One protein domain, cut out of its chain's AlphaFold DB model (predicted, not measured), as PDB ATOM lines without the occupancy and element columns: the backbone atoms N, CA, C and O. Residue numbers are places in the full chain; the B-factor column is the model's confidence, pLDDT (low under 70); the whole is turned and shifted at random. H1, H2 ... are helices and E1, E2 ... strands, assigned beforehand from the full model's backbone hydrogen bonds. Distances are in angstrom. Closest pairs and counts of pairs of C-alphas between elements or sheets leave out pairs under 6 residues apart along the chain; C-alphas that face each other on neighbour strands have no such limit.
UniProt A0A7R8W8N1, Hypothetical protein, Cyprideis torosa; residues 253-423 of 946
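Overview. This is residues 253 to 423 of the 946 residues of the protein "Hypothetical protein" of Cyprideis torosa (UniProt A0A7R8W8N1). Two small layers of strands lie partly face to face and make the core: a twisted sheet, E5, E3 and E7, and the long pair of E4 and E6, which residues 361 to 362 and 369 to 370 of the link after E4 extend by short antiparallel pairings with E4. A loop-rich head lies at one end, holding helix H1 and the small pair of E1 and E2, while the link after E6 reaches out at the other end. The printed part has 171 residues with three named helices and seven named strands, in the order H1 E1 H2 E2 E3 E4 E5 H3 E6 E7; the sheet's order is E5, E3, E7, and the neighbour strands are antiparallel. The class is mixed, helices and strands, with under half of the residues in named elements. The whole is compact, with a radius of gyration of the C-alphas of 17.5 A, and spans 50 by 40 by 29 A.

Arrangement. H1, residues 253 to 264, is apart from E2, residues 298 to 300, but only just, at 8.4 A. E1, residues 272 to 275, is the antiparallel neighbour of E2, with N 273 and O 299 2.8 A apart; its residues 274 to 275 also pair with residues 311 to 312. H2, residues 282 to 285, is not on the sheet of three strands. In that sheet the inner strand E3, residues 327 to 335, has E5, residues 375 to 382, and E7, residues 415 to 422, as antiparallel neighbours; N 331 and O 378 are 2.9 A apart, N 332 and O 419 2.8 A. E4, residues 342 to 352, bends by 52 degrees at residue 345 and is antiparallel to E6, residues 392 to 401, with N 347 and O 398 2.9 A apart. E3 and E4 are near each other, as are E6 and E7. H3, residues 384 to 387, only grazes the sheet. In H1, 6 of 8 O i to N i+4 pairs are within hydrogen-bond range; H2 and H3 are too short for such a pair.

Along the chain. H1 begins at C-alpha 253, (18.957, -66.522, 14.021), and is 19.0 A long. E3 measures 26.0 A, E4 30.5 A, E5 22.4 A and E6 26.4 A. E7 measures 20.4 A and ends at C-alpha 422, (24.778, -38.810, 22.732).

Size, cuts and confidence. The C-alphas farthest apart, those of Val 264 and Phe 406, are 52.9 A apart. The printed part has no cut. The long links are H2 to E2, E2 to E3, E4 to E5 and E6 to E7. The mean pLDDT of the printed part is 74.9, and 63 residues are under 70, among them residues 273 to 286 and 289 to 300.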
ATOM      1  N   HIS A 253      17.792 -65.653  13.842       63.31
ATOM      2  CA  HIS A 253      18.957 -66.522  14.021       63.31
ATOM      3  C   HIS A 253      20.106 -66.187  13.057       63.31
ATOM      4  O   HIS A 253      21.277 -66.200  13.440       63.31
ATOM      5  N   SER A 254      19.790 -65.846  11.805       67.31
ATOM      6  CA  SER A 254      20.781 -65.549  10.760       67.31
ATOM      7  C   SER A 254      21.468 -64.185  10.912       67.31
ATOM      8  O   SER A 254      22.592 -64.021  10.435       67.31
ATOM      9  N   ARG A 255      20.842 -63.237  11.620       69.25
ATOM     10  CA  ARG A 255      21.373 -61.887  11.867       69.25
ATOM     11  C   ARG A 255      22.629 -61.855  12.741       69.25
ATOM     12  O   ARG A 255      23.500 -61.015  12.541       69.25
ATOM     13  N   ALA A 256      22.792 -62.813  13.657       68.88
ATOM     14  CA  ALA A 256      23.933 -62.849  14.582       68.88
ATOM     15  C   ALA A 256      25.313 -62.853  13.881       68.88
ATOM     16  O   ALA A 256      26.249 -62.223  14.369       68.88
ATOM     17  N   ARG A 257      25.439 -63.518  12.721       72.69
ATOM     18  CA  ARG A 257      26.672 -63.498  11.906       72.69
ATOM     19  C   ARG A 257      26.873 -62.173  11.153       72.69
ATOM     20  O   ARG A 257      28.018 -61.766  10.981       72.69
ATOM     21  N   GLN A 258      25.795 -61.481  10.762       74.81
ATOM     22  CA  GLN A 258      25.864 -60.184  10.072       74.81
ATOM     23  C   GLN A 258      26.437 -59.111  11.004       74.81
ATOM     24  O   GLN A 258      27.415 -58.466  10.641       74.81
ATOM     25  N   TYR A 259      25.930 -58.990  12.238       75.62
ATOM     26  CA  TYR A 259      26.484 -58.014  13.187       75.62
ATOM     27  C   TYR A 259      27.930 -58.313  13.578       75.62
ATOM     28  O   TYR A 259      28.677 -57.383  13.852       75.62
ATOM     29  N   ILE A 260      28.352 -59.585  13.616       72.75
ATOM     30  CA  ILE A 260      29.765 -59.906  13.853       72.75
ATOM     31  C   ILE A 260      30.613 -59.432  12.668       72.75
ATOM     32  O   ILE A 260      31.581 -58.713  12.906       72.75
ATOM     33  N   ALA A 261      30.236 -59.745  11.424       74.31
ATOM     34  CA  ALA A 261      30.948 -59.262  10.237       74.31
ATOM     35  C   ALA A 261      31.032 -57.722  10.194       74.31
ATOM     36  O   ALA A 261      32.115 -57.168  10.010       74.31
ATOM     37  N   GLU A 262      29.924 -57.026  10.455       75.50
ATOM     38  CA  GLU A 262      29.882 -55.560  10.492       75.50
ATOM     39  C   GLU A 262      30.660 -54.976  11.685       75.50
ATOM     40  O   GLU A 262      31.373 -53.997  11.518       75.50
ATOM     41  N   SER A 263      30.622 -55.600  12.872       71.31
ATOM     42  CA  SER A 263      31.398 -55.145  14.045       71.31
ATOM     43  C   SER A 263      32.912 -55.187  13.836       71.31
ATOM     44  O   SER A 263      33.655 -54.552  14.581       71.31
ATOM     45  N   VAL A 264      33.364 -55.975  12.857       68.38
ATOM     46  CA  VAL A 264      34.763 -56.051  12.449       68.38
ATOM     47  C   VAL A 264      35.065 -54.970  11.408       68.38
ATOM     48  O   VAL A 264      36.088 -54.307  11.517       68.38
ATOM     49  N   GLN A 265      34.182 -54.747  10.428       65.31
ATOM     50  CA  GLN A 265      34.374 -53.731   9.388       65.31
ATOM     51  C   GLN A 265      34.252 -52.308   9.963       65.31
ATOM     52  O   GLN A 265      33.155 -51.797  10.170       65.31
ATOM     53  N   GLN A 266      35.389 -51.639  10.189       56.44
ATOM     54  CA  GLN A 266      35.463 -50.312  10.823       56.44
ATOM     55  C   GLN A 266      34.905 -49.167   9.945       56.44
ATOM     56  O   GLN A 266      35.638 -48.316   9.448       56.44
ATOM     57  N   SER A 267      33.581 -49.103   9.807       50.62
ATOM     58  CA  SER A 267      32.818 -48.074   9.077       50.62
ATOM     59  C   SER A 267      32.719 -46.718   9.802       50.62
ATOM     60  O   SER A 267      32.029 -45.811   9.340       50.62
ATOM     61  N   GLY A 268      33.380 -46.572  10.955       52.94
ATOM     62  CA  GLY A 268      33.288 -45.413  11.850       52.94
ATOM     63  C   GLY A 268      32.181 -45.523  12.906       52.94
ATOM     64  O   GLY A 268      32.277 -44.883  13.951       52.94
ATOM     65  N   CYS A 269      31.183 -46.382  12.689       62.94
ATOM     66  CA  CYS A 269      30.191 -46.738  13.701       62.94
ATOM     67  C   CYS A 269      30.685 -47.908  14.574       62.94
ATOM     68  O   CYS A 269      31.413 -48.781  14.101       62.94
ATOM     69  N   ARG A 270      30.273 -47.955  15.851       67.75
ATOM     70  CA  ARG A 270      30.417 -49.145  16.710       67.75
ATOM     71  C   ARG A 270      29.097 -49.502  17.373       67.75
ATOM     72  O   ARG A 270      28.414 -48.630  17.899       67.75
ATOM     73  N   PHE A 271      28.809 -50.799  17.455       72.25
ATOM     74  CA  PHE A 271      27.681 -51.351  18.204       72.25
ATOM     75  C   PHE A 271      27.886 -51.196  19.724       72.25
ATOM     76  O   PHE A 271      28.177 -52.175  20.414       72.25
ATOM     77  N   ARG A 272      27.796 -49.972  20.263       70.44
ATOM     78  CA  ARG A 272      27.892 -49.730  21.711       70.44
ATOM     79  C   ARG A 272      26.707 -50.389  22.419       70.44
ATOM     80  O   ARG A 272      25.582 -50.346  21.934       70.44
ATOM     81  N   SER A 273      26.972 -51.008  23.558       69.44
ATOM     82  CA  SER A 273      25.976 -51.648  24.410       69.44
ATOM     83  C   SER A 273      26.190 -51.256  25.866       69.44
ATOM     84  O   SER A 273      27.312 -50.975  26.299       69.44
ATOM     85  N   VAL A 274      25.099 -51.204  26.625       66.62
ATOM     86  CA  VAL A 274      25.054 -50.696  28.001       66.62
ATOM     87  C   VAL A 274      24.585 -51.814  28.926       66.62
ATOM     88  O   VAL A 274      23.633 -52.525  28.601       66.62
ATOM     89  N   ALA A 275      25.258 -51.989  30.063       62.50
ATOM     90  CA  ALA A 275      24.821 -52.930  31.087       62.50
ATOM     91  C   ALA A 275      23.495 -52.472  31.711       62.50
ATOM     92  O   ALA A 275      23.323 -51.288  32.002       62.50
ATOM     93  N   CYS A 276      22.579 -53.405  31.964       61.47
ATOM     94  CA  CYS A 276      21.420 -53.149  32.817       61.47
ATOM     95  C   CYS A 276      21.104 -54.403  33.640       61.47
ATOM     96  O   CYS A 276      21.107 -55.511  33.102       61.47
ATOM     97  N   GLU A 277      20.939 -54.236  34.954       56.31
ATOM     98  CA  GLU A 277      21.033 -55.344  35.921       56.31
ATOM     99  C   GLU A 277      19.755 -56.192  35.993       56.31
ATOM    100  O   GLU A 277      19.843 -57.414  36.105       56.31
ATOM    101  N   ASP A 278      18.590 -55.562  35.837       52.12
ATOM    102  CA  ASP A 278      17.289 -56.217  35.703       52.12
ATOM    103  C   ASP A 278      16.657 -55.813  34.367       52.12
ATOM    104  O   ASP A 278      16.352 -54.646  34.144       52.12
ATOM    105  N   VAL A 279      16.425 -56.788  33.484       47.75
ATOM    106  CA  VAL A 279      15.568 -56.621  32.299       47.75
ATOM    107  C   VAL A 279      14.619 -57.809  32.218       47.75
ATOM    108  O   VAL A 279      14.731 -58.696  31.372       47.75
ATOM    109  N   SER A 280      13.649 -57.809  33.132       47.31
ATOM    110  CA  SER A 280      12.454 -58.646  32.985       47.31
ATOM    111  C   SER A 280      11.561 -58.160  31.834       47.31
ATOM    112  O   SER A 280      10.745 -58.933  31.330       47.31
ATOM    113  N   ASN A 281      11.727 -56.904  31.384       53.88
ATOM    114  CA  ASN A 281      10.960 -56.335  30.283       53.88
ATOM    115  C   ASN A 281      11.740 -55.233  29.524       53.88
ATOM    116  O   ASN A 281      11.819 -54.088  29.962       53.88
ATOM    117  N   PHE A 282      12.306 -55.572  28.358       54.25
ATOM    118  CA  PHE A 282      13.159 -54.684  27.539       54.25
ATOM    119  C   PHE A 282      12.508 -53.330  27.205       54.25
ATOM    120  O   PHE A 282      13.163 -52.286  27.264       54.25
ATOM    121  N   ASP A 283      11.202 -53.349  26.927       56.44
ATOM    122  CA  ASP A 283      10.424 -52.164  26.557       56.44
ATOM    123  C   ASP A 283      10.112 -51.243  27.746       56.44
ATOM    124  O   ASP A 283       9.712 -50.093  27.548       56.44
ATOM    125  N   LEU A 284      10.277 -51.728  28.983       56.47
ATOM    126  CA  LEU A 284      10.144 -50.892  30.168       56.47
ATOM    127  C   LEU A 284      11.465 -50.187  30.466       56.47
ATOM    128  O   LEU A 284      11.488 -48.963  30.495       56.47
ATOM    129  N   ASP A 285      12.559 -50.907  30.667       61.75
ATOM    130  CA  ASP A 285      13.663 -50.343  31.461       61.75
ATOM    131  C   ASP A 285      14.770 -49.729  30.578       61.75
ATOM    132  O   ASP A 285      15.310 -48.656  30.873       61.75
ATOM    133  N   PHE A 286      15.043 -50.349  29.423       67.25
ATOM    134  CA  PHE A 286      16.057 -49.883  28.474       67.25
ATOM    135  C   PHE A 286      15.527 -48.793  27.530       67.25
ATOM    136  O   PHE A 286      16.142 -47.732  27.422       67.25
ATOM    137  N   LEU A 287      14.364 -48.995  26.892       70.69
ATOM    138  CA  LEU A 287      13.794 -47.995  25.971       70.69
ATOM    139  C   LEU A 287      13.338 -46.708  26.677       70.69
ATOM    140  O   LEU A 287      13.505 -45.626  26.114       70.69
ATOM    141  N   LYS A 288      12.858 -46.786  27.929       72.38
ATOM    142  CA  LYS A 288      12.634 -45.592  28.771       72.38
ATOM    143  C   LYS A 288      13.934 -44.985  29.313       72.38
ATOM    144  O   LYS A 288      13.879 -44.020  30.060       72.38
ATOM    145  N   GLY A 289      15.110 -45.512  28.964       64.31
ATOM    146  CA  GLY A 289      16.395 -44.954  29.380       64.31
ATOM    147  C   GLY A 289      16.566 -44.871  30.896       64.31
ATOM    148  O   GLY A 289      17.149 -43.901  31.381       64.31
ATOM    149  N   GLU A 290      16.046 -45.845  31.643       67.50
ATOM    150  CA  GLU A 290      16.305 -45.967  33.082       67.50
ATOM    151  C   GLU A 290      17.732 -46.520  33.286       67.50
ATOM    152  O   GLU A 290      18.491 -46.015  34.115       67.50
ATOM    153  N   CYS A 291      18.175 -47.406  32.384       61.94
ATOM    154  CA  CYS A 291      19.587 -47.694  32.120       61.94
ATOM    155  C   CYS A 291      20.275 -46.461  31.471       61.94
ATOM    156  O   CYS A 291      19.987 -46.113  30.323       61.94
ATOM    157  N   SER A 292      21.191 -45.775  32.170       53.16
ATOM    158  CA  SER A 292      21.889 -44.579  31.643       53.16
ATOM    159  C   SER A 292      23.180 -44.913  30.882       53.16
ATOM    160  O   SER A 292      24.084 -45.557  31.412       53.16
ATOM    161  N   ILE A 293      23.314 -44.363  29.671       51.81
ATOM    162  CA  ILE A 293      24.438 -44.594  28.741       51.81
ATOM    163  C   ILE A 293      25.792 -44.060  29.277       51.81
ATOM    164  O   ILE A 293      26.853 -44.427  28.767       51.81
ATOM    165  N   ASN A 294      25.770 -43.223  30.324       47.19
ATOM    166  CA  ASN A 294      26.960 -42.588  30.910       47.19
ATOM    167  C   ASN A 294      27.317 -43.072  32.331       47.19
ATOM    168  O   ASN A 294      28.421 -42.789  32.789       47.19
ATOM    169  N   ASN A 295      26.417 -43.780  33.029       43.59
ATOM    170  CA  ASN A 295      26.623 -44.201  34.428       43.59
ATOM    171  C   ASN A 295      26.842 -45.713  34.615       43.59
ATOM    172  O   ASN A 295      27.219 -46.135  35.706       43.59
ATOM    173  N   TYR A 296      26.612 -46.525  33.579       48.09
ATOM    174  CA  TYR A 296      26.804 -47.978  33.613       48.09
ATOM    175  C   TYR A 296      27.997 -48.409  32.757       48.09
ATOM    176  O   TYR A 296      28.412 -47.701  31.838       48.09
ATOM    177  N   VAL A 297      28.544 -49.593  33.050       50.94
ATOM    178  CA  VAL A 297      29.600 -50.211  32.235       50.94
ATOM    179  C   VAL A 297      29.095 -50.355  30.801       50.94
ATOM    180  O   VAL A 297      28.025 -50.920  30.569       50.94
ATOM    181  N   SER A 298      29.868 -49.851  29.839       59.19
ATOM    182  CA  SER A 298      29.576 -49.987  28.413       59.19
ATOM    183  C   SER A 298      30.585 -50.906  27.740       59.19
ATOM    184  O   SER A 298      31.783 -50.781  27.990       59.19
ATOM    185  N   SER A 299      30.120 -51.750  26.829       59.03
ATOM    186  CA  SER A 299      30.957 -52.555  25.937       59.03
ATOM    187  C   SER A 299      30.621 -52.199  24.490       59.03
ATOM    188  O   SER A 299      29.664 -51.476  24.215       59.03
ATOM    189  N   PHE A 300      31.377 -52.745  23.550       68.31
ATOM    190  CA  PHE A 300      30.910 -52.917  22.178       68.31
ATOM    191  C   PHE A 300      30.403 -54.355  21.993       68.31
ATOM    192  O   PHE A 300      30.792 -55.255  22.742       68.31
ATOM    193  N   MET A 301      29.503 -54.585  21.041       70.06
ATOM    194  CA  MET A 301      29.108 -55.921  20.589       70.06
ATOM    195  C   MET A 301      30.093 -56.413  19.516       70.06
ATOM    196  O   MET A 301      30.602 -55.619  18.729       70.06
ATOM    197  N   GLY A 302      30.352 -57.724  19.467       69.88
ATOM    198  CA  GLY A 302      31.218 -58.324  18.450       69.88
ATOM    199  C   GLY A 302      32.703 -58.341  18.828       69.88
ATOM    200  O   GLY A 302      33.059 -58.654  19.971       69.88
ATOM    201  N   ILE A 303      33.594 -58.060  17.871       63.47
ATOM    202  CA  ILE A 303      35.040 -58.288  18.061       63.47
ATOM    203  C   ILE A 303      35.677 -57.389  19.133       63.47
ATOM    204  O   ILE A 303      36.561 -57.856  19.849       63.47
ATOM    205  N   GLU A 304      35.149 -56.186  19.373       59.06
ATOM    206  CA  GLU A 304      35.600 -55.282  20.449       59.06
ATOM    207  C   GLU A 304      34.926 -55.536  21.825       59.06
ATOM    208  O   GLU A 304      35.171 -54.803  22.778       59.06
ATOM    209  N   SER A 305      34.079 -56.568  21.986       62.78
ATOM    210  CA  SER A 305      33.408 -56.830  23.277       62.78
ATOM    211  C   SER A 305      34.362 -57.188  24.431       62.78
ATOM    212  O   SER A 305      35.183 -58.098  24.295       62.78
ATOM    213  N   VAL A 306      34.200 -56.514  25.575       51.19
ATOM    214  CA  VAL A 306      35.044 -56.660  26.786       51.19
ATOM    215  C   VAL A 306      34.254 -56.681  28.107       51.19
ATOM    216  O   VAL A 306      34.832 -56.941  29.161       51.19
ATOM    217  N   GLY A 307      32.940 -56.428  28.077       44.78
ATOM    218  CA  GLY A 307      32.076 -56.483  29.262       44.78
ATOM    219  C   GLY A 307      31.607 -57.900  29.628       44.78
ATOM    220  O   GLY A 307      31.368 -58.726  28.749       44.78
ATOM    221  N   ASN A 308      31.410 -58.143  30.928       48.47
ATOM    222  CA  ASN A 308      30.725 -59.320  31.473       48.47
ATOM    223  C   ASN A 308      29.333 -58.920  31.989       48.47
ATOM    224  O   ASN A 308      29.209 -57.899  32.662       48.47
ATOM    225  N   GLY A 309      28.320 -59.757  31.747       52.84
ATOM    226  CA  GLY A 309      26.933 -59.523  32.168       52.84
ATOM    227  C   GLY A 309      25.981 -59.260  30.998       52.84
ATOM    228  O   GLY A 309      26.356 -59.397  29.834       52.84
ATOM    229  N   SER A 310      24.733 -58.912  31.314       60.03
ATOM    230  CA  SER A 310      23.699 -58.615  30.317       60.03
ATOM    231  C   SER A 310      23.874 -57.207  29.745       60.03
ATOM    232  O   SER A 310      23.791 -56.217  30.473       60.03
ATOM    233  N   MET A 311      24.104 -57.127  28.433       64.50
ATOM    234  CA  MET A 311      24.374 -55.885  27.706       64.50
ATOM    235  C   MET A 311      23.292 -55.638  26.654       64.50
ATOM    236  O   MET A 311      22.981 -56.534  25.868       64.50
ATOM    237  N   TYR A 312      22.763 -54.416  26.600       70.19
ATOM    238  CA  TYR A 312      21.636 -54.043  25.744       70.19
ATOM    239  C   TYR A 312      22.019 -52.934  24.760       70.19
ATOM    240  O   TYR A 312      22.801 -52.039  25.088       70.19
ATOM    241  N   LEU A 313      21.485 -53.012  23.541       72.88
ATOM    242  CA  LEU A 313      21.636 -52.012  22.487       72.88
ATOM    243  C   LEU A 313      20.419 -52.017  21.555       72.88
ATOM    244  O   LEU A 313      19.649 -52.976  21.530       72.88
ATOM    245  N   LEU A 314      20.299 -50.967  20.744       76.06
ATOM    246  CA  LEU A 314      19.474 -50.967  19.533       76.06
ATOM    247  C   LEU A 314      20.356 -51.201  18.298       76.06
ATOM    248  O   LEU A 314      21.533 -50.836  18.311       76.06
ATOM    249  N   THR A 315      19.770 -51.739  17.230       76.69
ATOM    250  CA  THR A 315      20.336 -51.762  15.869       76.69
ATOM    251  C   THR A 315      19.384 -51.049  14.910       76.69
ATOM    252  O   THR A 315      18.196 -50.901  15.210       76.69
ATOM    253  N   LEU A 316      19.883 -50.636  13.748       75.38
ATOM    254  CA  LEU A 316      19.043 -50.234  12.620       75.38
ATOM    255  C   LEU A 316      18.352 -51.461  11.991       75.38
ATOM    256  O   LEU A 316      18.649 -52.610  12.342       75.38
ATOM    257  N   SER A 317      17.409 -51.206  11.082       69.62
ATOM    258  CA  SER A 317      16.749 -52.228  10.263       69.62
ATOM    259  C   SER A 317      17.281 -52.215   8.824       69.62
ATOM    260  O   SER A 317      17.723 -51.178   8.339       69.62
ATOM    261  N   GLU A 318      17.187 -53.349   8.126       62.06
ATOM    262  CA  GLU A 318      17.603 -53.477   6.714       62.06
ATOM    263  C   GLU A 318      16.701 -52.662   5.755       62.06
ATOM    264  O   GLU A 318      17.093 -52.357   4.631       62.06
ATOM    265  N   GLU A 319      15.504 -52.264   6.210       58.28
ATOM    266  CA  GLU A 319      14.626 -51.316   5.507       58.28
ATOM    267  C   GLU A 319      15.065 -49.853   5.705       58.28
ATOM    268  O   GLU A 319      14.862 -49.024   4.816       58.28
ATOM    269  N   ASP A 320      15.683 -49.523   6.849       53.72
ATOM    270  CA  ASP A 320      16.290 -48.211   7.092       53.72
ATOM    271  C   ASP A 320      17.626 -48.058   6.346       53.72
ATOM    272  O   ASP A 320      17.867 -47.005   5.752       53.72
ATOM    273  N   ASP A 321      18.533 -49.040   6.430       59.94
ATOM    274  CA  ASP A 321      19.926 -48.929   5.969       59.94
ATOM    275  C   ASP A 321      20.572 -50.298   5.641       59.94
ATOM    276  O   ASP A 321      20.269 -51.283   6.311       59.94
ATOM    277  N   PRO A 322      21.511 -50.385   4.672       65.31
ATOM    278  CA  PRO A 322      22.334 -51.584   4.463       65.31
ATOM    279  C   PRO A 322      23.321 -51.906   5.605       65.31
ATOM    280  O   PRO A 322      23.951 -52.962   5.564       65.31
ATOM    281  N   THR A 323      23.497 -51.017   6.587       73.50
ATOM    282  CA  THR A 323      24.314 -51.230   7.792       73.50
ATOM    283  C   THR A 323      23.442 -51.229   9.048       73.50
ATOM    284  O   THR A 323      22.565 -50.385   9.222       73.50
ATOM    285  N   PHE A 324      23.652 -52.192   9.946       76.62
ATOM    286  CA  PHE A 324      22.853 -52.336  11.161       76.62
ATOM    287  C   PHE A 324      23.355 -51.465  12.320       76.62
ATOM    288  O   PHE A 324      22.635 -51.268  13.306       76.62
ATOM    289  N   CYS A 325      24.587 -50.964  12.242       75.88
ATOM    290  CA  CYS A 325      25.170 -50.089  13.243       75.88
ATOM    291  C   CYS A 325      24.601 -48.668  13.148       75.88
ATOM    292  O   CYS A 325      24.590 -48.033  12.095       75.88
ATOM    293  N   GLY A 326      24.193 -48.128  14.291       75.81
ATOM    294  CA  GLY A 326      23.775 -46.740  14.419       75.81
ATOM    295  C   GLY A 326      24.159 -46.164  15.773       75.81
ATOM    296  O   GLY A 326      24.477 -46.883  16.722       75.81
ATOM    297  N   GLN A 327      24.120 -44.843  15.841       76.75
ATOM    298  CA  GLN A 327      24.467 -44.051  16.997       76.75
ATOM    299  C   GLN A 327      23.283 -43.947  17.963       76.75
ATOM    300  O   GLN A 327      22.209 -43.479  17.582       76.75
ATOM    301  N   HIS A 328      23.474 -44.374  19.214       77.94
ATOM    302  CA  HIS A 328      22.447 -44.250  20.252       77.94
ATOM    303  C   HIS A 328      22.353 -42.819  20.776       77.94
ATOM    304  O   HIS A 328      23.366 -42.155  20.987       77.94
ATOM    305  N   TYR A 329      21.135 -42.383  21.068       80.38
ATOM    306  CA  TYR A 329      20.828 -41.109  21.710       80.38
ATOM    307  C   TYR A 329      19.817 -41.337  22.828       80.38
ATOM    308  O   TYR A 329      18.833 -42.050  22.637       80.38
ATOM    309  N   ARG A 330      20.028 -40.702  23.985       82.12
ATOM    310  CA  ARG A 330      19.061 -40.652  25.086       82.12
ATOM    311  C   ARG A 330      18.574 -39.221  25.271       82.12
ATOM    312  O   ARG A 330      19.312 -38.344  25.714       82.12
ATOM    313  N   VAL A 331      17.310 -38.993  24.927       87.31
ATOM    314  CA  VAL A 331      16.593 -37.751  25.232       87.31
ATOM    315  C   VAL A 331      16.050 -37.830  26.653       87.31
ATOM    316  O   VAL A 331      15.495 -38.849  27.061       87.31
ATOM    317  N   SER A 332      16.160 -36.725  27.384       86.81
ATOM    318  CA  SER A 332      15.441 -36.488  28.635       86.81
ATOM    319  C   SER A 332      14.723 -35.141  28.550       86.81
ATOM    320  O   SER A 332      15.373 -34.105  28.420       86.81
ATOM    321  N   ILE A 333      13.393 -35.143  28.616       90.56
ATOM    322  CA  ILE A 333      12.548 -33.941  28.604       90.56
ATOM    323  C   ILE A 333      11.933 -33.767  29.985       90.56
ATOM    324  O   ILE A 333      11.358 -34.710  30.525       90.56
ATOM    325  N   ARG A 334      11.997 -32.553  30.532       90.38
ATOM    326  CA  ARG A 334      11.293 -32.171  31.754       90.38
ATOM    327  C   ARG A 334      10.139 -31.226  31.438       90.38
ATOM    328  O   ARG A 334      10.360 -30.152  30.875       90.38
ATOM    329  N   SER A 335       8.924 -31.602  31.824       88.75
ATOM    330  CA  SER A 335       7.774 -30.691  31.799       88.75
ATOM    331  C   SER A 335       7.924 -29.606  32.867       88.75
ATOM    332  O   SER A 335       8.480 -29.860  33.937       88.75
ATOM    333  N   SER A 336       7.410 -28.403  32.608       87.06
ATOM    334  CA  SER A 336       7.280 -27.401  33.670       87.06
ATOM    335  C   SER A 336       6.263 -27.857  34.709       87.06
ATOM    336  O   SER A 336       5.270 -28.514  34.374       87.06
ATOM    337  N   ASP A 337       6.469 -27.492  35.976       86.75
ATOM    338  CA  ASP A 337       5.463 -27.781  36.996       86.75
ATOM    339  C   ASP A 337       4.292 -26.789  36.914       86.75
ATOM    340  O   ASP A 337       4.376 -25.636  37.335       86.75
ATOM    341  N   THR A 338       3.187 -27.257  36.332       82.56
ATOM    342  CA  THR A 338       1.914 -26.534  36.209       82.56
ATOM    343  C   THR A 338       0.846 -27.040  37.187       82.56
ATOM    344  O   THR A 338      -0.308 -26.632  37.080       82.56
ATOM    345  N   GLY A 339       1.190 -27.959  38.100       80.69
ATOM    346  CA  GLY A 339       0.272 -28.659  39.011       80.69
ATOM    347  C   GLY A 339      -0.693 -29.666  38.360       80.69
ATOM    348  O   GLY A 339      -1.249 -30.511  39.056       80.69
ATOM    349  N   ASP A 340      -0.869 -29.608  37.038       83.56
ATOM    350  CA  ASP A 340      -1.874 -30.349  36.267       83.56
ATOM    351  C   ASP A 340      -1.224 -31.128  35.112       83.56
ATOM    352  O   ASP A 340      -0.487 -30.561  34.300       83.56
ATOM    353  N   ASN A 341      -1.575 -32.403  34.968       89.56
ATOM    354  CA  ASN A 341      -1.010 -33.316  33.964       89.56
ATOM    355  C   ASN A 341      -1.589 -33.097  32.547       89.56
ATOM    356  O   ASN A 341      -2.576 -32.378  32.371       89.56
ATOM    357  N   THR A 342      -1.006 -33.739  31.530       92.00
ATOM    358  CA  THR A 342      -1.542 -33.775  30.152       92.00
ATOM    359  C   THR A 342      -1.517 -35.190  29.554       92.00
ATOM    360  O   THR A 342      -1.012 -36.123  30.178       92.00
ATOM    361  N   TYR A 343      -2.065 -35.339  28.345       92.12
ATOM    362  CA  TYR A 343      -2.054 -36.559  27.533       92.12
ATOM    363  C   TYR A 343      -1.621 -36.221  26.101       92.12
ATOM    364  O   TYR A 343      -2.165 -35.279  25.513       92.12
ATOM    365  N   GLY A 344      -0.662 -36.953  25.536       90.75
ATOM    366  CA  GLY A 344      -0.212 -36.713  24.164       90.75
ATOM    367  C   GLY A 344       1.151 -37.298  23.812       90.75
ATOM    368  O   GLY A 344       1.935 -37.700  24.676       90.75
ATOM    369  N   LEU A 345       1.443 -37.259  22.516       90.31
ATOM    370  CA  LEU A 345       2.724 -37.628  21.934       90.31
ATOM    371  C   LEU A 345       3.715 -36.452  22.025       90.31
ATOM    372  O   LEU A 345       3.401 -35.322  21.650       90.31
ATOM    373  N   LEU A 346       4.922 -36.732  22.512       91.94
ATOM    374  CA  LEU A 346       6.108 -35.893  22.352       91.94
ATOM    375  C   LEU A 346       6.985 -36.482  21.244       91.94
ATOM    376  O   LEU A 346       7.494 -37.592  21.394       91.94
ATOM    377  N   GLU A 347       7.201 -35.734  20.168       92.19
ATOM    378  CA  GLU A 347       8.173 -36.064  19.122       92.19
ATOM    379  C   GLU A 347       9.440 -35.221  19.265       92.19
ATOM    380  O   GLU A 347       9.386 -34.058  19.674       92.19
ATOM    381  N   VAL A 348      10.591 -35.788  18.898       93.06
ATOM    382  CA  VAL A 348      11.891 -35.103  18.935       93.06
ATOM    383  C   VAL A 348      12.672 -35.308  17.645       93.06
ATOM    384  O   VAL A 348      12.685 -36.398  17.073       93.06
ATOM    385  N   LYS A 349      13.369 -34.253  17.220       91.94
ATOM    386  CA  LYS A 349      14.291 -34.237  16.081       91.94
ATOM    387  C   LYS A 349      15.597 -33.561  16.490       91.94
ATOM    388  O   LYS A 349      15.565 -32.481  17.082       91.94
ATOM    389  N   LEU A 350      16.738 -34.171  16.177       89.62
ATOM    390  CA  LEU A 350      18.058 -33.577  16.418       89.62
ATOM    391  C   LEU A 350      18.605 -32.991  15.111       89.62
ATOM    392  O   LEU A 350      18.298 -33.484  14.024       89.62
ATOM    393  N   GLN A 351      19.421 -31.943  15.210       87.00
ATOM    394  CA  GLN A 351      20.069 -31.320  14.057       87.00
ATOM    395  C   GLN A 351      21.500 -30.870  14.391       87.00
ATOM    396  O   GLN A 351      21.755 -30.301  15.457       87.00
ATOM    397  N   ASN A 352      22.429 -31.117  13.465       80.31
ATOM    398  CA  ASN A 352      23.828 -30.695  13.542       80.31
ATOM    399  C   ASN A 352      24.065 -29.314  12.887       80.31
ATOM    400  O   ASN A 352      23.168 -28.728  12.280       80.31
ATOM    401  N   GLY A 353      25.289 -28.789  13.002       69.94
ATOM    402  CA  GLY A 353      25.649 -27.465  12.468       69.94
ATOM    403  C   GLY A 353      25.657 -27.336  10.942       69.94
ATOM    404  O   GLY A 353      25.516 -26.228  10.431       69.94
ATOM    405  N   ASP A 354      25.773 -28.451  10.219       74.12
ATOM    406  CA  ASP A 354      25.776 -28.494   8.752       74.12
ATOM    407  C   ASP A 354      24.353 -28.658   8.167       74.12
ATOM    408  O   ASP A 354      24.176 -28.770   6.954       74.12
ATOM    409  N   GLY A 355      23.321 -28.680   9.022       74.81
ATOM    410  CA  GLY A 355      21.916 -28.875   8.647       74.81
ATOM    411  C   GLY A 355      21.478 -30.342   8.539       74.81
ATOM    412  O   GLY A 355      20.295 -30.608   8.304       74.81
ATOM    413  N   GLY A 356      22.388 -31.296   8.762       80.44
ATOM    414  CA  GLY A 356      22.063 -32.714   8.928       80.44
ATOM    415  C   GLY A 356      21.056 -32.887  10.064       80.44
ATOM    416  O   GLY A 356      21.251 -32.358  11.158       80.44
ATOM    417  N   THR A 357      19.934 -33.544   9.777       84.50
ATOM    418  CA  THR A 357      18.754 -33.591  10.650       84.50
ATOM    419  C   THR A 357      18.226 -35.022  10.707       84.50
ATOM    420  O   THR A 357      18.086 -35.660   9.665       84.50
ATOM    421  N   THR A 358      17.930 -35.517  11.907       85.94
ATOM    422  CA  THR A 358      17.502 -36.906  12.142       85.94
ATOM    423  C   THR A 358      16.070 -37.176  11.676       85.94
ATOM    424  O   THR A 358      15.303 -36.243  11.400       85.94
ATOM    425  N   LYS A 359      15.651 -38.450  11.663       85.31
ATOM    426  CA  LYS A 359      14.214 -38.774  11.685       85.31
ATOM    427  C   LYS A 359      13.556 -38.269  12.982       85.31
ATOM    428  O   LYS A 359      14.241 -37.881  13.932       85.31
ATOM    429  N   GLN A 360      12.226 -38.176  12.978       86.50
ATOM    430  CA  GLN A 360      11.443 -37.870  14.180       86.50
ATOM    431  C   GLN A 360      11.335 -39.129  15.048       86.50
ATOM    432  O   GLN A 360      11.099 -40.221  14.532       86.50
ATOM    433  N   PHE A 361      11.524 -38.964  16.356       87.69
ATOM    434  CA  PHE A 361      11.469 -40.038  17.348       87.69
ATOM    435  C   PHE A 361      10.382 -39.751  18.381       87.69
ATOM    436  O   PHE A 361      10.304 -38.645  18.914       87.69
ATOM    437  N   HIS A 362       9.557 -40.755  18.676       88.81
ATOM    438  CA  HIS A 362       8.453 -40.654  19.628       88.81
ATOM    439  C   HIS A 362       8.985 -40.933  21.044       88.81
ATOM    440  O   HIS A 362       9.494 -42.017  21.312       88.81
ATOM    441  N   VAL A 363       8.883 -39.960  21.951       87.50
ATOM    442  CA  VAL A 363       9.337 -40.060  23.356       87.50
ATOM    443  C   VAL A 363       8.237 -40.598  24.278       87.50
ATOM    444  O   VAL A 363       8.533 -41.170  25.327       87.50
ATOM    445  N   THR A 364       6.972 -40.429  23.890       87.75
ATOM    446  CA  THR A 364       5.781 -40.961  24.572       87.75
ATOM    447  C   THR A 364       4.842 -41.618  23.559       87.75
ATOM    448  O   THR A 364       5.066 -41.524  22.353       87.75
ATOM    449  N   LYS A 365       3.785 -42.288  24.025       86.19
ATOM    450  CA  LYS A 365       2.680 -42.760  23.165       86.19
ATOM    451  C   LYS A 365       1.594 -41.696  22.997       86.19
ATOM    452  O   LYS A 365       1.431 -40.828  23.852       86.19
ATOM    453  N   ASP A 366       0.812 -41.817  21.926       84.44
ATOM    454  CA  ASP A 366      -0.274 -40.906  21.540       84.44
ATOM    455  C   ASP A 366      -1.250 -40.587  22.682       84.44
ATOM    456  O   ASP A 366      -1.645 -39.434  22.845       84.44
ATOM    457  N   ASP A 367      -1.623 -41.588  23.484       85.31
ATOM    458  CA  ASP A 367      -2.554 -41.489  24.612       85.31
ATOM    459  C   ASP A 367      -1.860 -41.405  25.985       85.31
ATOM    460  O   ASP A 367      -2.514 -41.465  27.029       85.31
ATOM    461  N   GLU A 368      -0.531 -41.265  26.019       87.12
ATOM    462  CA  GLU A 368       0.242 -41.392  27.250       87.12
ATOM    463  C   GLU A 368       0.062 -40.194  28.186       87.12
ATOM    464  O   GLU A 368       0.151 -39.029  27.794       87.12
ATOM    465  N   LYS A 369      -0.109 -40.491  29.477       88.56
ATOM    466  CA  LYS A 369      -0.118 -39.491  30.543       88.56
ATOM    467  C   LYS A 369       1.285 -38.912  30.765       88.56
ATOM    468  O   LYS A 369       2.231 -39.627  31.111       88.56
ATOM    469  N   ILE A 370       1.399 -37.594  30.636       89.44
ATOM    470  CA  ILE A 370       2.606 -36.823  30.943       89.44
ATOM    471  C   ILE A 370       2.347 -36.034  32.226       89.44
ATOM    472  O   ILE A 370       1.445 -35.194  32.288       89.44
ATOM    473  N   ASP A 371       3.128 -36.329  33.261       89.69
ATOM    474  CA  ASP A 371       2.971 -35.727  34.580       89.69
ATOM    475  C   ASP A 371       3.651 -34.351  34.685       89.69
ATOM    476  O   ASP A 371       4.675 -34.081  34.046       89.69
ATOM    477  N   SER A 372       3.065 -33.468  35.491       89.44
ATOM    478  CA  SER A 372       3.576 -32.122  35.777       89.44
ATOM    479  C   SER A 372       4.942 -32.164  36.475       89.44
ATOM    480  O   SER A 372       5.154 -32.992  37.360       89.44
ATOM    481  N   GLY A 373       5.882 -31.302  36.071       85.19
ATOM    482  CA  GLY A 373       7.234 -31.210  36.653       85.19
ATOM    483  C   GLY A 373       8.152 -32.430  36.447       85.19
ATOM    484  O   GLY A 373       9.297 -32.417  36.919       85.19
ATOM    485  N   SER A 374       7.649 -33.481  35.789       85.19
ATOM    486  CA  SER A 374       8.265 -34.807  35.676       85.19
ATOM    487  C   SER A 374       9.256 -34.912  34.515       85.19
ATOM    488  O   SER A 374       9.227 -34.120  33.571       85.19
ATOM    489  N   TRP A 375      10.128 -35.920  34.582       86.88
ATOM    490  CA  TRP A 375      10.996 -36.301  33.471       86.88
ATOM    491  C   TRP A 375      10.354 -37.409  32.629       86.88
ATOM    492  O   TRP A 375       9.849 -38.398  33.162       86.88
ATOM    493  N   LYS A 376      10.436 -37.264  31.307       88.06
ATOM    494  CA  LYS A 376      10.265 -38.338  30.325       88.06
ATOM    495  C   LYS A 376      11.619 -38.609  29.678       88.06
ATOM    496  O   LYS A 376      12.331 -37.674  29.312       88.06
ATOM    497  N   HIS A 377      11.966 -39.880  29.552       85.00
ATOM    498  CA  HIS A 377      13.253 -40.350  29.052       85.00
ATOM    499  C   HIS A 377      13.003 -41.347  27.913       85.00
ATOM    500  O   HIS A 377      12.088 -42.164  28.013       85.00
ATOM    501  N   HIS A 378      13.791 -41.284  26.839       85.50
ATOM    502  CA  HIS A 378      13.696 -42.244  25.736       85.50
ATOM    503  C   HIS A 378      15.050 -42.473  25.060       85.50
ATOM    504  O   HIS A 378      15.817 -41.522  24.881       85.50
ATOM    505  N   VAL A 379      15.328 -43.720  24.672       81.25
ATOM    506  CA  VAL A 379      16.544 -44.125  23.949       81.25
ATOM    507  C   VAL A 379      16.194 -44.522  22.520       81.25
ATOM    508  O   VAL A 379      15.356 -45.391  22.302       81.25
ATOM    509  N   PHE A 380      16.871 -43.920  21.546       82.56
ATOM    510  CA  PHE A 380      16.710 -44.212  20.122       82.56
ATOM    511  C   PHE A 380      18.064 -44.349  19.421       82.56
ATOM    512  O   PHE A 380      19.124 -44.210  20.033       82.56
ATOM    513  N   ILE A 381      18.018 -44.668  18.128       80.25
ATOM    514  CA  ILE A 381      19.179 -44.914  17.277       80.25
ATOM    515  C   ILE A 381      19.023 -44.197  15.932       80.25
ATOM    516  O   ILE A 381      17.939 -44.190  15.348       80.25
ATOM    517  N   GLU A 382      20.109 -43.600  15.447       82.69
ATOM    518  CA  GLU A 382      20.179 -42.910  14.155       82.69
ATOM    519  C   GLU A 382      21.493 -43.241  13.434       82.69
ATOM    520  O   GLU A 382      22.494 -43.579  14.060       82.69
ATOM    521  N   LYS A 383      21.521 -43.143  12.107       75.50
ATOM    522  CA  LYS A 383      22.724 -43.398  11.302       75.50
ATOM    523  C   LYS A 383      23.849 -42.424  11.660       75.50
ATOM    524  O   LYS A 383      23.654 -41.208  11.637       75.50
ATOM    525  N   TYR A 384      25.067 -42.934  11.865       69.25
ATOM    526  CA  TYR A 384      26.250 -42.094  12.115       69.25
ATOM    527  C   TYR A 384      26.474 -41.047  11.001       69.25
ATOM    528  O   TYR A 384      26.859 -39.909  11.268       69.25
ATOM    529  N   SER A 385      26.154 -41.401   9.752       65.69
ATOM    530  CA  SER A 385      26.250 -40.537   8.568       65.69
ATOM    531  C   SER A 385      25.258 -39.366   8.540       65.69
ATOM    532  O   SER A 385      25.562 -38.349   7.921       65.69
ATOM    533  N   VAL A 386      24.109 -39.456   9.222       72.19
ATOM    534  CA  VAL A 386      23.101 -38.374   9.277       72.19
ATOM    535  C   VAL A 386      23.583 -37.211  10.146       72.19
ATOM    536  O   VAL A 386      23.373 -36.049   9.799       72.19
ATOM    537  N   MET A 387      24.284 -37.522  11.240       69.88
ATOM    538  CA  MET A 387      24.940 -36.526  12.095       69.88
ATOM    539  C   MET A 387      26.386 -36.235  11.663       69.88
ATOM    540  O   MET A 387      26.935 -35.208  12.056       69.88
ATOM    541  N   ASN A 388      26.999 -37.089  10.834       63.81
ATOM    542  CA  ASN A 388      28.361 -36.959  10.294       63.81
ATOM    543  C   ASN A 388      29.436 -36.721  11.381       63.81
ATOM    544  O   ASN A 388      30.340 -35.896  11.226       63.81
ATOM    545  N   GLY A 389      29.279 -37.381  12.534       59.31
ATOM    546  CA  GLY A 389      30.132 -37.193  13.714       59.31
ATOM    547  C   GLY A 389      30.095 -35.789  14.343       59.31
ATOM    548  O   GLY A 389      30.902 -35.507  15.227       59.31
ATOM    549  N   GLN A 390      29.199 -34.897  13.904       62.91
ATOM    550  CA  GLN A 390      29.035 -33.561  14.478       62.91
ATOM    551  C   GLN A 390      28.121 -33.589  15.713       62.91
ATOM    552  O   GLN A 390      27.126 -34.318  15.720       62.91
ATOM    553  N   PRO A 391      28.389 -32.754  16.734       69.25
ATOM    554  CA  PRO A 391      27.511 -32.634  17.889       69.25
ATOM    555  C   PRO A 391      26.147 -32.046  17.503       69.25
ATOM    556  O   PRO A 391      26.030 -31.216  16.594       69.25
ATOM    557  N   VAL A 392      25.118 -32.434  18.257       76.94
ATOM    558  CA  VAL A 392      23.785 -31.821  18.206       76.94
ATOM    559  C   VAL A 392      23.904 -30.330  18.531       76.94
ATOM    560  O   VAL A 392      24.419 -29.968  19.588       76.94
ATOM    561  N   GLN A 393      23.415 -29.469  17.638       81.38
ATOM    562  CA  GLN A 393      23.350 -28.019  17.860       81.38
ATOM    563  C   GLN A 393      21.928 -27.554  18.172       81.38
ATOM    564  O   GLN A 393      21.740 -26.756  19.087       81.38
ATOM    565  N   ASN A 394      20.931 -28.088  17.460       84.69
ATOM    566  CA  ASN A 394      19.521 -27.778  17.685       84.69
ATOM    567  C   ASN A 394      18.742 -29.048  18.052       84.69
ATOM    568  O   ASN A 394      19.000 -30.132  17.526       84.69
ATOM    569  N   VAL A 395      17.742 -28.881  18.917       89.75
ATOM    570  CA  VAL A 395      16.738 -29.900  19.238       89.75
ATOM    571  C   VAL A 395      15.370 -29.301  18.952       89.75
ATOM    572  O   VAL A 395      15.031 -28.247  19.487       89.75
ATOM    573  N   ILE A 396      14.591 -29.972  18.111       90.50
ATOM    574  CA  ILE A 396      13.194 -29.636  17.841       90.50
ATOM    575  C   ILE A 396      12.346 -30.619  18.645       90.50
ATOM    576  O   ILE A 396      12.583 -31.825  18.578       90.50
ATOM    577  N   VAL A 397      11.383 -30.107  19.411       92.00
ATOM    578  CA  VAL A 397      10.410 -30.917  20.153       92.00
ATOM    579  C   VAL A 397       9.014 -30.474  19.746       92.00
ATOM    580  O   VAL A 397       8.683 -29.293  19.858       92.00
ATOM    581  N   GLU A 398       8.202 -31.419  19.288       92.19
ATOM    582  CA  GLU A 398       6.813 -31.191  18.902       92.19
ATOM    583  C   GLU A 398       5.895 -31.939  19.877       92.19
ATOM    584  O   GLU A 398       6.157 -33.079  20.256       92.19
ATOM    585  N   TYR A 399       4.834 -31.275  20.338       92.62
ATOM    586  CA  TYR A 399       3.850 -31.847  21.257       92.62
ATOM    587  C   TYR A 399       2.502 -31.954  20.545       92.62
ATOM    588  O   TYR A 399       1.886 -30.945  20.194       92.62
ATOM    589  N   ILE A 400       2.045 -33.189  20.357       90.75
ATOM    590  CA  ILE A 400       0.796 -33.526  19.686       90.75
ATOM    591  C   ILE A 400      -0.217 -33.940  20.756       90.75
ATOM    592  O   ILE A 400      -0.130 -34.996  21.382       90.75
ATOM    593  N   ARG A 401      -1.187 -33.053  20.982       91.25
ATOM    594  CA  ARG A 401      -2.278 -33.210  21.953       91.25
ATOM    595  C   ARG A 401      -3.142 -34.435  21.632       91.25
ATOM    596  O   ARG A 401      -3.725 -34.495  20.553       91.25
ATOM    597  N   PHE A 402      -3.336 -35.322  22.610       92.56
ATOM    598  CA  PHE A 402      -4.339 -36.387  22.511       92.56
ATOM    599  C   PHE A 402      -5.767 -35.818  22.517       92.56
ATOM    600  O   PHE A 402      -6.060 -34.890  23.277       92.56
ATOM    601  N   ASP A 403      -6.673 -36.396  21.727       89.69
ATOM    602  CA  ASP A 403      -8.077 -35.965  21.623       89.69
ATOM    603  C   ASP A 403      -9.004 -37.198  21.607       89.69
ATOM    604  O   ASP A 403      -9.476 -37.651  20.566       89.69
ATOM    605  N   GLY A 404      -9.195 -37.810  22.781       86.25
ATOM    606  CA  GLY A 404      -9.995 -39.021  22.975       86.25
ATOM    607  C   GLY A 404     -11.317 -38.768  23.706       86.25
ATOM    608  O   GLY A 404     -11.479 -37.792  24.430       86.25
ATOM    609  N   ILE A 405     -12.271 -39.696  23.579       80.88
ATOM    610  CA  ILE A 405     -13.676 -39.523  24.018       80.88
ATOM    611  C   ILE A 405     -13.821 -39.090  25.493       80.88
ATOM    612  O   ILE A 405     -14.716 -38.311  25.818       80.88
ATOM    613  N   PHE A 406     -12.948 -39.574  26.384       80.19
ATOM    614  CA  PHE A 406     -12.997 -39.290  27.829       80.19
ATOM    615  C   PHE A 406     -11.761 -38.553  28.368       80.19
ATOM    616  O   PHE A 406     -11.801 -38.016  29.474       80.19
ATOM    617  N   THR A 407     -10.670 -38.512  27.605       81.88
ATOM    618  CA  THR A 407      -9.373 -37.944  27.996       81.88
ATOM    619  C   THR A 407      -8.810 -37.147  26.831       81.88
ATOM    620  O   THR A 407      -8.758 -37.626  25.704       81.88
ATOM    621  N   HIS A 408      -8.422 -35.904  27.095       86.50
ATOM    622  CA  HIS A 408      -7.826 -35.020  26.099       86.50
ATOM    623  C   HIS A 408      -6.590 -34.362  26.723       86.50
ATOM    624  O   HIS A 408      -6.576 -34.083  27.926       86.50
ATOM    625  N   GLY A 409      -5.570 -34.069  25.923       87.62
ATOM    626  CA  GLY A 409      -4.434 -33.263  26.357       87.62
ATOM    627  C   GLY A 409      -4.775 -31.779  26.510       87.62
ATOM    628  O   GLY A 409      -5.820 -31.291  26.062       87.62
ATOM    629  N   LYS A 410      -3.844 -31.023  27.090       88.06
ATOM    630  CA  LYS A 410      -3.825 -29.555  27.054       88.06
ATOM    631  C   LYS A 410      -3.478 -29.056  25.645       88.06
ATOM    632  O   LYS A 410      -2.794 -29.750  24.896       88.06
ATOM    633  N   LEU A 411      -3.922 -27.846  25.292       87.69
ATOM    634  CA  LEU A 411      -3.619 -27.192  24.001       87.69
ATOM    635  C   LEU A 411      -2.149 -26.767  23.855       87.69
ATOM    636  O   LEU A 411      -1.664 -26.619  22.740       87.69
ATOM    637  N   GLN A 412      -1.458 -26.558  24.972       87.50
ATOM    638  CA  GLN A 412      -0.037 -26.234  25.048       87.50
ATOM    639  C   GLN A 412       0.557 -26.965  26.254       87.50
ATOM    640  O   GLN A 412      -0.124 -27.127  27.272       87.50
ATOM    641  N   TRP A 413       1.814 -27.389  26.144       89.50
ATOM    642  CA  TRP A 413       2.543 -28.058  27.217       89.50
ATOM    643  C   TRP A 413       3.939 -27.430  27.371       89.50
ATOM    644  O   TRP A 413       4.765 -27.583  26.472       89.50
ATOM    645  N   PRO A 414       4.194 -26.662  28.446       88.88
ATOM    646  CA  PRO A 414       5.486 -26.019  28.669       88.88
ATOM    647  C   PRO A 414       6.544 -27.017  29.165       88.88
ATOM    648  O   PRO A 414       6.243 -27.949  29.917       88.88
ATOM    649  N   LEU A 415       7.790 -26.803  28.738       88.88
ATOM    650  CA  LEU A 415       8.955 -27.619  29.076       88.88
ATOM    651  C   LEU A 415      10.004 -26.747  29.778       88.88
ATOM    652  O   LEU A 415      10.328 -25.668  29.286       88.88
ATOM    653  N   ASP A 416      10.555 -27.234  30.891       87.88
ATOM    654  CA  ASP A 416      11.600 -26.538  31.657       87.88
ATOM    655  C   ASP A 416      12.999 -26.810  31.100       87.88
ATOM    656  O   ASP A 416      13.868 -25.938  31.105       87.88
ATOM    657  N   GLN A 417      13.248 -28.053  30.681       87.81
ATOM    658  CA  GLN A 417      14.586 -28.523  30.346       87.81
ATOM    659  C   GLN A 417      14.531 -29.679  29.347       87.81
ATOM    660  O   GLN A 417      13.685 -30.566  29.443       87.81
ATOM    661  N   ILE A 418      15.486 -29.693  28.420       88.12
ATOM    662  CA  ILE A 418      15.768 -30.824  27.537       88.12
ATOM    663  C   ILE A 418      17.254 -31.152  27.701       88.12
ATOM    664  O   ILE A 418      18.091 -30.249  27.720       88.12
ATOM    665  N   VAL A 419      17.583 -32.433  27.844       84.44
ATOM    666  CA  VAL A 419      18.957 -32.944  27.914       84.44
ATOM    667  C   VAL A 419      19.113 -34.025  26.854       84.44
ATOM    668  O   VAL A 419      18.287 -34.936  26.774       84.44
ATOM    669  N   ILE A 420      20.173 -33.922  26.052       81.88
ATOM    670  CA  ILE A 420      20.571 -34.945  25.085       81.88
ATOM    671  C   ILE A 420      21.860 -35.590  25.580       81.88
ATOM    672  O   ILE A 420      22.873 -34.914  25.747       81.88
ATOM    673  N   GLU A 421      21.827 -36.899  25.785       74.81
ATOM    674  CA  GLU A 421      23.019 -37.719  25.954       74.81
ATOM    675  C   GLU A 421      23.268 -38.457  24.631       74.81
ATOM    676  O   GLU A 421      22.544 -39.390  24.287       74.81
ATOM    677  N   ASP A 422      24.274 -38.030  23.867       69.69
ATOM    678  CA  ASP A 422      24.778 -38.810  22.732       69.69
ATOM    679  C   ASP A 422      25.545 -40.029  23.273       69.69
ATOM    680  O   ASP A 422      26.400 -39.893  24.144       69.69
ATOM    681  N   GLY A 423      25.275 -41.229  22.768       54.19
ATOM    682  CA  GLY A 423      25.976 -42.450  23.162       54.19
ATOM    683  C   GLY A 423      27.473 -42.467  22.825       54.19
ATOM    684  O   GLY A 423      28.174 -43.365  23.290       54.19
TER     685      GLY A 423